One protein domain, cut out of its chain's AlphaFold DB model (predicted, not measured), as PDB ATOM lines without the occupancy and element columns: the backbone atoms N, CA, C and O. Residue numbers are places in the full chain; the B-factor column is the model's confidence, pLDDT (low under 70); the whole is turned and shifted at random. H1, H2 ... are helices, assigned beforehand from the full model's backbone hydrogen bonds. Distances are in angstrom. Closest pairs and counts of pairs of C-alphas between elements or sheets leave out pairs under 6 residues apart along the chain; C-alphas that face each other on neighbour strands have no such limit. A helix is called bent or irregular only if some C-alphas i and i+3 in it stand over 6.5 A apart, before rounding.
ATOM      1  N   PRO A  32     -10.479 -15.871 -23.947       95.50
ATOM      2  CA  PRO A  32     -10.265 -15.939 -22.509       95.50
ATOM      3  C   PRO A  32      -9.623 -17.275 -22.130       95.50
ATOM      4  O   PRO A  32      -9.828 -18.296 -22.791       95.50
ATOM      5  N   CYS A  33      -8.869 -17.281 -21.035       96.56
ATOM      6  CA  CYS A  33      -8.391 -18.510 -20.427       96.56
ATOM      7  C   CYS A  33      -9.589 -19.414 -20.070       96.56
ATOM      8  O   CYS A  33     -10.488 -18.953 -19.364       96.56
ATOM      9  N   PRO A  34      -9.602 -20.698 -20.472       95.69
ATOM     10  CA  PRO A  34     -10.710 -21.604 -20.164       95.69
ATOM     11  C   PRO A  34     -10.813 -21.979 -18.676       95.69
ATOM     12  O   PRO A  34     -11.853 -22.474 -18.258       95.69
ATOM     13  N   GLY A  35      -9.749 -21.772 -17.891       95.69
ATOM     14  CA  GLY A  35      -9.735 -22.016 -16.448       95.69
ATOM     15  C   GLY A  35     -10.328 -20.844 -15.669       95.69
ATOM     16  O   GLY A  35     -11.454 -20.915 -15.191       95.69
ATOM     17  N   CYS A  36      -9.574 -19.749 -15.546       96.06
ATOM     18  CA  CYS A  36      -9.998 -18.612 -14.729       96.06
ATOM     19  C   CYS A  36     -11.014 -17.685 -15.420       96.06
ATOM     20  O   CYS A  36     -11.729 -16.954 -14.737       96.06
ATOM     21  N   GLY A  37     -11.056 -17.654 -16.756       94.75
ATOM     22  CA  GLY A  37     -11.897 -16.730 -17.524       94.75
ATOM     23  C   GLY A  37     -11.484 -15.253 -17.461       94.75
ATOM     24  O   GLY A  37     -12.163 -14.421 -18.056       94.75
ATOM     25  N   ILE A  38     -10.394 -14.908 -16.759       94.62
ATOM     26  CA  ILE A  38      -9.977 -13.513 -16.527       94.62
ATOM     27  C   ILE A  38      -8.895 -13.074 -17.516       94.62
ATOM     28  O   ILE A  38      -9.042 -12.049 -18.183       94.62
ATOM     29  N   LEU A  39      -7.801 -13.831 -17.625       95.62
ATOM     30  CA  LEU A  39      -6.750 -13.528 -18.595       95.62
ATOM     31  C   LEU A  39      -7.237 -13.839 -20.011       95.62
ATOM     32  O   LEU A  39      -8.037 -14.749 -20.216       95.62
ATOM     33  N   SER A  40      -6.755 -13.079 -20.992       95.94
ATOM     34  CA  SER A  40      -7.115 -13.243 -22.400       95.94
ATOM     35  C   SER A  40      -5.878 -13.361 -23.283       95.94
ATOM     36  O   SER A  40      -4.808 -12.851 -22.951       95.94
ATOM     37  N   TYR A  41      -6.037 -14.022 -24.427       97.25
ATOM     38  CA  TYR A  41      -4.989 -14.290 -25.406       97.25
ATOM     39  C   TYR A  41      -5.484 -14.005 -26.828       97.25
ATOM     40  O   TYR A  41      -6.684 -14.016 -27.118       97.25
ATOM     41  N   CYS A  42      -4.556 -13.714 -27.738       97.56
ATOM     42  CA  CYS A  42      -4.879 -13.535 -29.157       97.56
ATOM     43  C   CYS A  42      -4.832 -14.852 -29.952       97.56
ATOM     44  O   CYS A  42      -5.336 -14.907 -31.070       97.56
ATOM     45  N   SER A  43      -4.234 -15.910 -29.393       97.50
ATOM     46  CA  SER A  43      -4.138 -17.230 -30.018       97.50
ATOM     47  C   SER A  43      -3.943 -18.333 -28.978       97.50
ATOM     48  O   SER A  43      -3.443 -18.083 -27.879       97.50
ATOM     49  N   GLU A  44      -4.273 -19.572 -29.353       97.00
ATOM     50  CA  GLU A  44      -3.956 -20.761 -28.549       97.00
ATOM     51  C   GLU A  44      -2.445 -20.914 -28.319       97.00
ATOM     52  O   GLU A  44      -2.029 -21.393 -27.270       97.00
ATOM     53  N   GLY A  45      -1.614 -20.453 -29.262       97.69
ATOM     54  CA  GLY A  45      -0.159 -20.475 -29.122       97.69
ATOM     55  C   GLY A  45       0.331 -19.627 -27.949       97.69
ATOM     56  O   GLY A  45       1.134 -20.108 -27.153       97.69
ATOM     57  N   HIS A  46      -0.189 -18.401 -27.799       97.00
ATOM     58  CA  HIS A  46       0.162 -17.550 -26.657       97.00
ATOM     59  C   HIS A  46      -0.439 -18.045 -25.339       97.00
ATOM     60  O   HIS A  46       0.225 -17.944 -24.312       97.00
ATOM     61  N   LEU A  47      -1.649 -18.614 -25.366       96.38
ATOM     62  CA  LEU A  47      -2.235 -19.277 -24.196       96.38
ATOM     63  C   LEU A  47      -1.343 -20.435 -23.715       96.38
ATOM     64  O   LEU A  47      -1.044 -20.533 -22.530       96.38
ATOM     65  N   ALA A  48      -0.886 -21.289 -24.634       95.81
ATOM     66  CA  ALA A  48      -0.032 -22.424 -24.303       95.81
ATOM     67  C   ALA A  48       1.354 -21.985 -23.804       95.81
ATOM     68  O   ALA A  48       1.841 -22.527 -22.814       95.81
ATOM     69  N   SER A  49       1.979 -20.989 -24.443       95.31
ATOM     70  CA  SER A  49       3.307 -20.503 -24.036       95.31
ATOM     71  C   SER A  49       3.319 -19.798 -22.680       95.31
ATOM     72  O   SER A  49       4.359 -19.731 -22.039       95.31
ATOM     73  N   ASP A  50       2.182 -19.239 -22.266       93.69
ATOM     74  CA  ASP A  50       2.048 -18.522 -20.997       93.69
ATOM     75  C   ASP A  50       1.626 -19.435 -19.835       93.69
ATOM     76  O   ASP A  50       1.614 -18.995 -18.689       93.69
ATOM     77  N   SER A  51       1.319 -20.708 -20.117       88.81
ATOM     78  CA  SER A  51       0.832 -21.684 -19.133       88.81
ATOM     79  C   SER A  51       1.663 -21.699 -17.851       88.81
ATOM     80  O   SER A  51       1.104 -21.431 -16.798       88.81
ATOM     81  N   GLU A  52       2.984 -21.877 -17.933       89.25
ATOM     82  CA  GLU A  52       3.869 -21.937 -16.754       89.25
ATOM     83  C   GLU A  52       3.831 -20.666 -15.887       89.25
ATOM     84  O   GLU A  52       4.000 -20.733 -14.672       89.25
ATOM     85  N   ARG A  53       3.626 -19.489 -16.492       89.75
ATOM     86  CA  ARG A  53       3.607 -18.201 -15.774       89.75
ATOM     87  C   ARG A  53       2.241 -17.906 -15.164       89.75
ATOM     88  O   ARG A  53       2.157 -17.287 -14.108       89.75
ATOM     89  N   HIS A  54       1.183 -18.325 -15.846       93.81
ATOM     90  CA  HIS A  54      -0.200 -18.052 -15.480       93.81
ATOM     91  C   HIS A  54      -0.822 -19.142 -14.586       93.81
ATOM     92  O   HIS A  54      -1.768 -18.846 -13.859       93.81
ATOM     93  N   GLU A  55      -0.308 -20.375 -14.608       95.88
ATOM     94  CA  GLU A  55      -0.889 -21.549 -13.939       95.88
ATOM     95  C   GLU A  55      -1.175 -21.314 -12.453       95.88
ATOM     96  O   GLU A  55      -2.321 -21.465 -12.036       95.88
ATOM     97  N   GLU A  56      -0.194 -20.841 -11.677       96.81
ATOM     98  CA  GLU A  56      -0.367 -20.630 -10.234       96.81
ATOM     99  C   GLU A  56      -1.555 -19.694  -9.927       96.81
ATOM    100  O   GLU A  56      -2.466 -20.039  -9.168       96.81
ATOM    101  N   ILE A  57      -1.588 -18.501 -10.535       97.19
ATOM    102  CA  ILE A  57      -2.677 -17.547 -10.290       97.19
ATOM    103  C   ILE A  57      -4.009 -18.040 -10.871       97.19
ATOM    104  O   ILE A  57      -5.059 -17.761 -10.294       97.19
ATOM    105  N   CYS A  58      -3.983 -18.793 -11.976       97.94
ATOM    106  CA  CYS A  58      -5.167 -19.421 -12.555       97.94
ATOM    107  C   CYS A  58      -5.834 -20.358 -11.551       97.94
ATOM    108  O   CYS A  58      -7.028 -20.227 -11.287       97.94
ATOM    109  N   GLU A  59      -5.056 -21.265 -10.962       97.88
ATOM    110  CA  GLU A  59      -5.536 -22.222  -9.970       97.88
ATOM    111  C   GLU A  59      -6.094 -21.504  -8.742       97.88
ATOM    112  O   GLU A  59      -7.205 -21.797  -8.306       97.88
ATOM    113  N   ALA A  60      -5.391 -20.485  -8.236       98.25
ATOM    114  CA  ALA A  60      -5.878 -19.688  -7.114       98.25
ATOM    115  C   ALA A  60      -7.223 -18.998  -7.418       98.25
ATOM    116  O   ALA A  60      -8.108 -18.958  -6.562       98.25
ATOM    117  N   LEU A  61      -7.407 -18.475  -8.634       98.00
ATOM    118  CA  LEU A  61      -8.665 -17.864  -9.076       98.00
ATOM    119  C   LEU A  61      -9.799 -18.888  -9.205       98.00
ATOM    120  O   LEU A  61     -10.937 -18.580  -8.841       98.00
ATOM    121  N   VAL A  62      -9.497 -20.093  -9.692       98.12
ATOM    122  CA  VAL A  62     -10.452 -21.207  -9.769       98.12
ATOM    123  C   VAL A  62     -10.876 -21.640  -8.363       98.12
ATOM    124  O   VAL A  62     -12.070 -21.733  -8.089       98.12
ATOM    125  N   GLU A  63      -9.936 -21.805  -7.433       98.06
ATOM    126  CA  GLU A  63     -10.225 -22.144  -6.033       98.06
ATOM    127  C   GLU A  63     -11.052 -21.062  -5.323       98.06
ATOM    128  O   GLU A  63     -11.991 -21.352  -4.574       98.06
ATOM    129  N   VAL A  64     -10.764 -19.786  -5.597       97.38
ATOM    130  CA  VAL A  64     -11.591 -18.665  -5.136       97.38
ATOM    131  C   VAL A  64     -13.013 -18.762  -5.690       97.38
ATOM    132  O   VAL A  64     -13.966 -18.629  -4.918       97.38
ATOM    133  N   ALA A  65     -13.179 -19.003  -6.992       97.25
ATOM    134  CA  ALA A  65     -14.494 -19.132  -7.620       97.25
ATOM    135  C   ALA A  65     -15.298 -20.290  -7.005       97.25
ATOM    136  O   ALA A  65     -16.457 -20.106  -6.621       97.25
ATOM    137  N   LEU A  66     -14.651 -21.443  -6.797       97.19
ATOM    138  CA  LEU A  66     -15.228 -22.600  -6.111       97.19
ATOM    139  C   LEU A  66     -15.676 -22.251  -4.686       97.19
ATOM    140  O   LEU A  66     -16.805 -22.555  -4.299       97.19
ATOM    141  N   ARG A  67     -14.831 -21.558  -3.914       96.38
ATOM    142  CA  ARG A  67     -15.150 -21.134  -2.541       96.38
ATOM    143  C   ARG A  67     -16.315 -20.145  -2.477       96.38
ATOM    144  O   ARG A  67     -17.070 -20.154  -1.506       96.38
ATOM    145  N   LEU A  68     -16.447 -19.288  -3.485       95.50
ATOM    146  CA  LEU A  68     -17.543 -18.327  -3.616       95.50
ATOM    147  C   LEU A  68     -18.821 -18.953  -4.208       95.50
ATOM    148  O   LEU A  68     -19.884 -18.337  -4.130       95.50
ATOM    149  N   GLY A  69     -18.742 -20.168  -4.763       96.44
ATOM    150  CA  GLY A  69     -19.874 -20.860  -5.384       96.44
ATOM    151  C   GLY A  69     -20.317 -20.220  -6.702       96.44
ATOM    152  O   GLY A  69     -21.516 -20.128  -6.972       96.44
ATOM    153  N   VAL A  70     -19.362 -19.735  -7.496       95.38
ATOM    154  CA  VAL A  70     -19.597 -19.027  -8.761       95.38
ATOM    155  C   VAL A  70     -18.709 -19.566  -9.886       95.38
ATOM    156  O   VAL A  70     -17.770 -20.311  -9.630       95.38
ATOM    157  N   GLU A  71     -19.006 -19.204 -11.138       92.00
ATOM    158  CA  GLU A  71     -18.285 -19.731 -12.312       92.00
ATOM    159  C   GLU A  71     -16.862 -19.172 -12.454       92.00
ATOM    160  O   GLU A  71     -15.956 -19.891 -12.860       92.00
ATOM    161  N   ASN A  72     -16.650 -17.902 -12.107       93.44
ATOM    162  CA  ASN A  72     -15.330 -17.270 -12.067       93.44
ATOM    163  C   ASN A  72     -15.250 -16.283 -10.895       93.44
ATOM    164  O   ASN A  72     -16.277 -15.850 -10.370       93.44
ATOM    165  N   ALA A  73     -14.037 -15.893 -10.492       95.69
ATOM    166  CA  ALA A  73     -13.817 -15.095  -9.282       95.69
ATOM    167  C   ALA A  73     -14.482 -13.701  -9.293       95.69
ATOM    168  O   ALA A  73     -14.598 -13.090  -8.234       95.69
ATOM    169  N   PHE A  74     -14.921 -13.200 -10.453       94.81
ATOM    170  CA  PHE A  74     -15.625 -11.921 -10.601       94.81
ATOM    171  C   PHE A  74     -17.090 -12.065 -11.021       94.81
ATOM    172  O   PHE A  74     -17.770 -11.054 -11.220       94.81
ATOM    173  N   ASP A  75     -17.610 -13.289 -11.115       92.38
ATOM    174  CA  ASP A  75     -19.010 -13.511 -11.449       92.38
ATOM    175  C   ASP A  75     -19.901 -12.777 -10.439       92.38
ATOM    176  O   ASP A  75     -19.672 -12.785  -9.226       92.38
ATOM    177  N   LYS A  76     -20.913 -12.080 -10.962       90.38
ATOM    178  CA  LYS A  76     -21.850 -11.232 -10.205       90.38
ATOM    179  C   LYS A  76     -21.216 -10.084  -9.412       90.38
ATOM    180  O   LYS A  76     -21.958  -9.353  -8.753       90.38
ATOM    181  N   ALA A  77     -19.910  -9.827  -9.519       92.69
ATOM    182  CA  ALA A  77     -19.272  -8.703  -8.831       92.69
ATOM    183  C   ALA A  77     -19.842  -7.341  -9.278       92.69
ATOM    184  O   ALA A  77     -19.862  -6.393  -8.497       92.69
ATOM    185  N   TYR A  78     -20.407  -7.272 -10.490       90.31
ATOM    186  CA  TYR A  78     -21.134  -6.115 -11.028       90.31
ATOM    187  C   TYR A  78     -22.381  -5.712 -10.215       90.31
ATOM    188  O   TYR A  78     -22.896  -4.609 -10.385       90.31
ATOM    189  N   LEU A  79     -22.891  -6.595  -9.347       92.44
ATOM    190  CA  LEU A  79     -23.996  -6.292  -8.430       92.44
ATOM    191  C   LEU A  79     -23.541  -5.487  -7.204       92.44
ATOM    192  O   LEU A  79     -24.377  -4.965  -6.466       92.44
ATOM    193  N   LEU A  80     -22.232  -5.403  -6.958       92.25
ATOM    194  CA  LEU A  80     -21.674  -4.672  -5.829       92.25
ATOM    195  C   LEU A  80     -21.630  -3.169  -6.127       92.25
ATOM    196  O   LEU A  80     -21.234  -2.731  -7.204       92.25
ATOM    197  N   GLY A  81     -21.971  -2.354  -5.126       91.75
ATOM    198  CA  GLY A  81     -21.693  -0.918  -5.169       91.75
ATOM    199  C   GLY A  81     -20.186  -0.629  -5.145       91.75
ATOM    200  O   GLY A  81     -19.387  -1.469  -4.737       91.75
ATOM    201  N   GLY A  82     -19.780   0.585  -5.529       90.50
ATOM    202  CA  GLY A  82     -18.362   0.922  -5.722       90.50
ATOM    203  C   GLY A  82     -17.457   0.689  -4.503       90.50
ATOM    204  O   GLY A  82     -16.330   0.227  -4.664       90.50
ATOM    205  N   GLU A  83     -17.925   0.972  -3.285       94.56
ATOM    206  CA  GLU A  83     -17.164   0.706  -2.054       94.56
ATOM    207  C   GLU A  83     -17.046  -0.795  -1.764       94.56
ATOM    208  O   GLU A  83     -15.940  -1.305  -1.588       94.56
ATOM    209  N   ALA A  84     -18.166  -1.522  -1.820       96.19
ATOM    210  CA  ALA A  84     -18.182  -2.973  -1.659       96.19
ATOM    211  C   ALA A  84     -17.294  -3.670  -2.703       96.19
ATOM    212  O   ALA A  84     -16.555  -4.587  -2.362       96.19
ATOM    213  N   TYR A  85     -17.276  -3.185  -3.947       94.62
ATOM    214  CA  TYR A  85     -16.428  -3.716  -5.013       94.62
ATOM    215  C   TYR A  85     -14.925  -3.485  -4.770       94.62
ATOM    216  O   TYR A  85     -14.089  -4.306  -5.150       94.62
ATOM    217  N   ARG A  86     -14.539  -2.379  -4.115       94.88
ATOM    218  CA  ARG A  86     -13.141  -2.159  -3.693       94.88
ATOM    219  C   ARG A  86     -12.727  -3.155  -2.616       94.88
ATOM    220  O   ARG A  86     -11.672  -3.769  -2.747       94.88
ATOM    221  N   HIS A  87     -13.555  -3.334  -1.587       97.12
ATOM    222  CA  HIS A  87     -13.278  -4.300  -0.522       97.12
ATOM    223  C   HIS A  87     -13.268  -5.735  -1.036       97.12
ATOM    224  O   HIS A  87     -12.398  -6.509  -0.654       97.12
ATOM    225  N   PHE A  88     -14.182  -6.060  -1.947       96.62
ATOM    226  CA  PHE A  88     -14.232  -7.350  -2.616       96.62
ATOM    227  C   PHE A  88     -12.906  -7.677  -3.311       96.62
ATOM    228  O   PHE A  88     -12.301  -8.696  -2.996       96.62
ATOM    229  N   ARG A  89     -12.389  -6.780  -4.164       96.81
ATOM    230  CA  ARG A  89     -11.095  -6.971  -4.849       96.81
ATOM    231  C   ARG A  89      -9.917  -7.116  -3.885       96.81
ATOM    232  O   ARG A  89      -9.058  -7.965  -4.101       96.81
ATOM    233  N   ALA A  90      -9.887  -6.328  -2.808       96.94
ATOM    234  CA  ALA A  90      -8.872  -6.481  -1.765       96.94
ATOM    235  C   ALA A  90      -8.965  -7.857  -1.077       96.94
ATOM    236  O   ALA A  90      -7.950  -8.516  -0.876       96.94
ATOM    237  N   GLY A  91     -10.181  -8.332  -0.799       97.62
ATOM    238  CA  GLY A  91     -10.416  -9.671  -0.260       97.62
ATOM    239  C   GLY A  91      -9.996 -10.787  -1.219       97.62
ATOM    240  O   GLY A  91      -9.415 -11.775  -0.774       97.62
ATOM    241  N   LEU A  92     -10.221 -10.629  -2.530       97.75
ATOM    242  CA  LEU A  92      -9.738 -11.588  -3.530       97.75
ATOM    243  C   LEU A  92      -8.211 -11.706  -3.512       97.75
ATOM    244  O   LEU A  92      -7.692 -12.819  -3.569       97.75
ATOM    245  N   ILE A  93      -7.497 -10.581  -3.384       98.12
ATOM    246  CA  ILE A  93      -6.033 -10.566  -3.244       98.12
ATOM    247  C   ILE A  93      -5.601 -11.399  -2.039       98.12
ATOM    248  O   ILE A  93      -4.699 -12.227  -2.160       98.12
ATOM    249  N   ASP A  94      -6.235 -11.202  -0.886       98.06
ATOM    250  CA  ASP A  94      -5.863 -11.920   0.331       98.06
ATOM    251  C   ASP A  94      -6.200 -13.415   0.252       98.06
ATOM    252  O   ASP A  94      -5.404 -14.241   0.698       98.06
ATOM    253  N   MET A  95      -7.317 -13.785  -0.384       97.81
ATOM    254  CA  MET A  95      -7.634 -15.191  -0.650       97.81
ATOM    255  C   MET A  95      -6.607 -15.836  -1.584       97.81
ATOM    256  O   MET A  95      -6.083 -16.896  -1.250       97.81
ATOM    257  N   CYS A  96      -6.260 -15.189  -2.702       98.25
ATOM    258  CA  CYS A  96      -5.272 -15.719  -3.645       98.25
ATOM    259  C   CYS A  96      -3.893 -15.882  -2.987       98.25
ATOM    260  O   CYS A  96      -3.270 -16.928  -3.133       98.25
ATOM    261  N   LYS A  97      -3.441 -14.906  -2.184       97.94
ATOM    262  CA  LYS A  97      -2.210 -15.043  -1.378       97.94
ATOM    263  C   LYS A  97      -2.276 -16.239  -0.429       97.94
ATOM    264  O   LYS A  97      -1.283 -16.943  -0.264       97.94
ATOM    265  N   GLY A  98      -3.427 -16.443   0.213       97.38
ATOM    266  CA  GLY A  98      -3.658 -17.568   1.113       97.38
ATOM    267  C   GLY A  98      -3.541 -18.918   0.406       97.38
ATOM    268  O   GLY A  98      -2.901 -19.817   0.944       97.38
ATOM    269  N   PHE A  99      -4.105 -19.039  -0.798       97.00
ATOM    270  CA  PHE A  99      -4.004 -20.249  -1.618       97.00
ATOM    271  C   PHE A  99      -2.579 -20.503  -2.120       97.00
ATOM    272  O   PHE A  99      -2.085 -21.618  -2.000       97.00
ATOM    273  N   LEU A 100      -1.897 -19.469  -2.618       96.81
ATOM    274  CA  LEU A 100      -0.547 -19.605  -3.171       96.81
ATOM    275  C   LEU A 100       0.546 -19.765  -2.107       96.81
ATOM    276  O   LEU A 100       1.654 -20.194  -2.413       96.81
ATOM    277  N   GLY A 101       0.295 -19.348  -0.862       97.19
ATOM    278  CA  GLY A 101       1.307 -19.354   0.200       97.19
ATOM    279  C   GLY A 101       2.471 -18.378  -0.034       97.19
ATOM    280  O   GLY A 101       3.462 -18.409   0.695       97.19
ATOM    281  N   ARG A 102       2.352 -17.488  -1.027       97.31
ATOM    282  CA  ARG A 102       3.326 -16.446  -1.369       97.31
ATOM    283  C   ARG A 102       2.628 -15.111  -1.652       97.31
ATOM    284  O   ARG A 102       1.435 -15.083  -1.957       97.31
ATOM    285  N   PRO A 103       3.349 -13.979  -1.579       96.75
ATOM    286  CA  PRO A 103       2.842 -12.723  -2.111       96.75
ATOM    287  C   PRO A 103       2.526 -12.836  -3.609       96.75
ATOM    288  O   PRO A 103       3.220 -13.537  -4.349       96.75
ATOM    289  N   LEU A 104       1.512 -12.092  -4.049       96.50
ATOM    290  CA  LEU A 104       1.217 -11.927  -5.470       96.50
ATOM    291  C   LEU A 104       2.263 -11.035  -6.135       96.50
ATOM    292  O   LEU A 104       2.606  -9.972  -5.601       96.50
ATOM    293  N   GLN A 105       2.706 -11.437  -7.318       95.31
ATOM    294  CA  GLN A 105       3.486 -10.620  -8.230       95.31
ATOM    295  C   GLN A 105       2.684  -9.370  -8.638       95.31
ATOM    296  O   GLN A 105       1.451  -9.372  -8.589       95.31
ATOM    297  N   PRO A 106       3.351  -8.274  -9.040       94.69
ATOM    298  CA  PRO A 106       2.655  -7.035  -9.380       94.69
ATOM    299  C   PRO A 106       1.561  -7.206 -10.443       94.69
ATOM    300  O   PRO A 106       0.464  -6.688 -10.257       94.69
ATOM    301  N   TRP A 107       1.816  -7.972 -11.507       95.19
ATOM    302  CA  TRP A 107       0.825  -8.203 -12.561       95.19
ATOM    303  C   TRP A 107      -0.337  -9.093 -12.080       95.19
ATOM    304  O   TRP A 107      -1.479  -8.837 -12.443       95.19
ATOM    305  N   GLU A 108      -0.096 -10.069 -11.194       96.81
ATOM    306  CA  GLU A 108      -1.158 -10.881 -10.571       96.81
ATOM    307  C   GLU A 108      -2.090 -10.003  -9.716       96.81
ATOM    308  O   GLU A 108      -3.307 -10.184  -9.699       96.81
ATOM    309  N   GLN A 109      -1.538  -9.000  -9.023       96.69
ATOM    310  CA  GLN A 109      -2.352  -8.009  -8.311       96.69
ATOM    311  C   GLN A 109      -3.153  -7.147  -9.287       96.69
ATOM    312  O   GLN A 109      -4.319  -6.859  -9.026       96.69
ATOM    313  N   GLU A 110      -2.557  -6.742 -10.410       96.06
ATOM    314  CA  GLU A 110      -3.248  -5.988 -11.458       96.06
ATOM    315  C   GLU A 110      -4.425  -6.779 -12.053       96.06
ATOM    316  O   GLU A 110      -5.469  -6.175 -12.284       96.06
ATOM    317  N   VAL A 111      -4.324  -8.107 -12.203       95.94
ATOM    318  CA  VAL A 111      -5.442  -8.978 -12.629       95.94
ATOM    319  C   VAL A 111      -6.653  -8.823 -11.701       95.94
ATOM    320  O   VAL A 111      -7.788  -8.697 -12.160       95.94
ATOM    321  N   LEU A 112      -6.416  -8.779 -10.387       96.56
ATOM    322  CA  LEU A 112      -7.467  -8.664  -9.370       96.56
ATOM    323  C   LEU A 112      -7.956  -7.224  -9.168       96.56
ATOM    324  O   LEU A 112      -9.110  -6.987  -8.807       96.56
ATOM    325  N   LEU A 113      -7.082  -6.240  -9.370       94.81
ATOM    326  CA  LEU A 113      -7.417  -4.828  -9.223       94.81
ATOM    327  C   LEU A 113      -8.095  -4.267 -10.470       94.81
ATOM    328  O   LEU A 113      -8.964  -3.412 -10.343       94.81
ATOM    329  N   PHE A 114      -7.752  -4.731 -11.662       93.25
ATOM    330  CA  PHE A 114      -8.251  -4.178 -12.920       93.25
ATOM    331  C   PHE A 114      -8.855  -5.265 -13.814       93.25
ATOM    332  O   PHE A 114      -8.496  -5.342 -14.989       93.25
ATOM    333  N   PRO A 115      -9.763  -6.110 -13.285       91.44
ATOM    334  CA  PRO A 115     -10.319  -7.220 -14.046       91.44
ATOM    335  C   PRO A 115     -11.095  -6.709 -15.269       91.44
ATOM    336  O   PRO A 115     -11.521  -5.544 -15.290       91.44
TER     337      PRO A 115
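This is residues 32 to 115 of the 123 residues of the protein "zf-Mss51 domain-containing protein" of Oncopeltus fasciatus (UniProt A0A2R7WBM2). Two long helices, H2 and H3, cross steeply, residues 92 to 100 of H3 packing on residues 56 to 64 of H2. Short H4 folds back on H3, and short H1 lies beyond the start of H2. The 84 printed residues hold four named helices, H1 to H4, and no named strand: all helix, compact, radius of gyration of the C-alphas 12.6 A, spans 38 by 26 by 22 A.

Find C-alpha 44 at (-3.956, -20.761, -28.549), where H1, residues 44 to 49, begins. H2, residues 51 to 68, runs 24.3 A; it is irregular, C-alphas 53 and 56 being 7.2 A apart, with a kink of 29 degrees near residue 58. H3, residues 82 to 100, runs 27.3 A. H4, residues 106 to 113, ends at C-alpha 113, (-7.417, -4.828, -9.223).

H1 and H2 meet only through their link. H2 touches H3 at a steep tilt of 61 degrees, opposite ways; look at their closest C-alphas, Ala 60 and Cys 96, 5.3 A apart. H3 and H4 form a hairpin, closest at C-alphas 89 and 112, 6.0 A. O i to N i+4 pairs are within hydrogen-bond range throughout H1, H3 and H4, and 12 of 14 in H2.

The printed part has no cut. The link from H2 to H3, 13 residues, is long. No printed residue is under 70 in pLDDT.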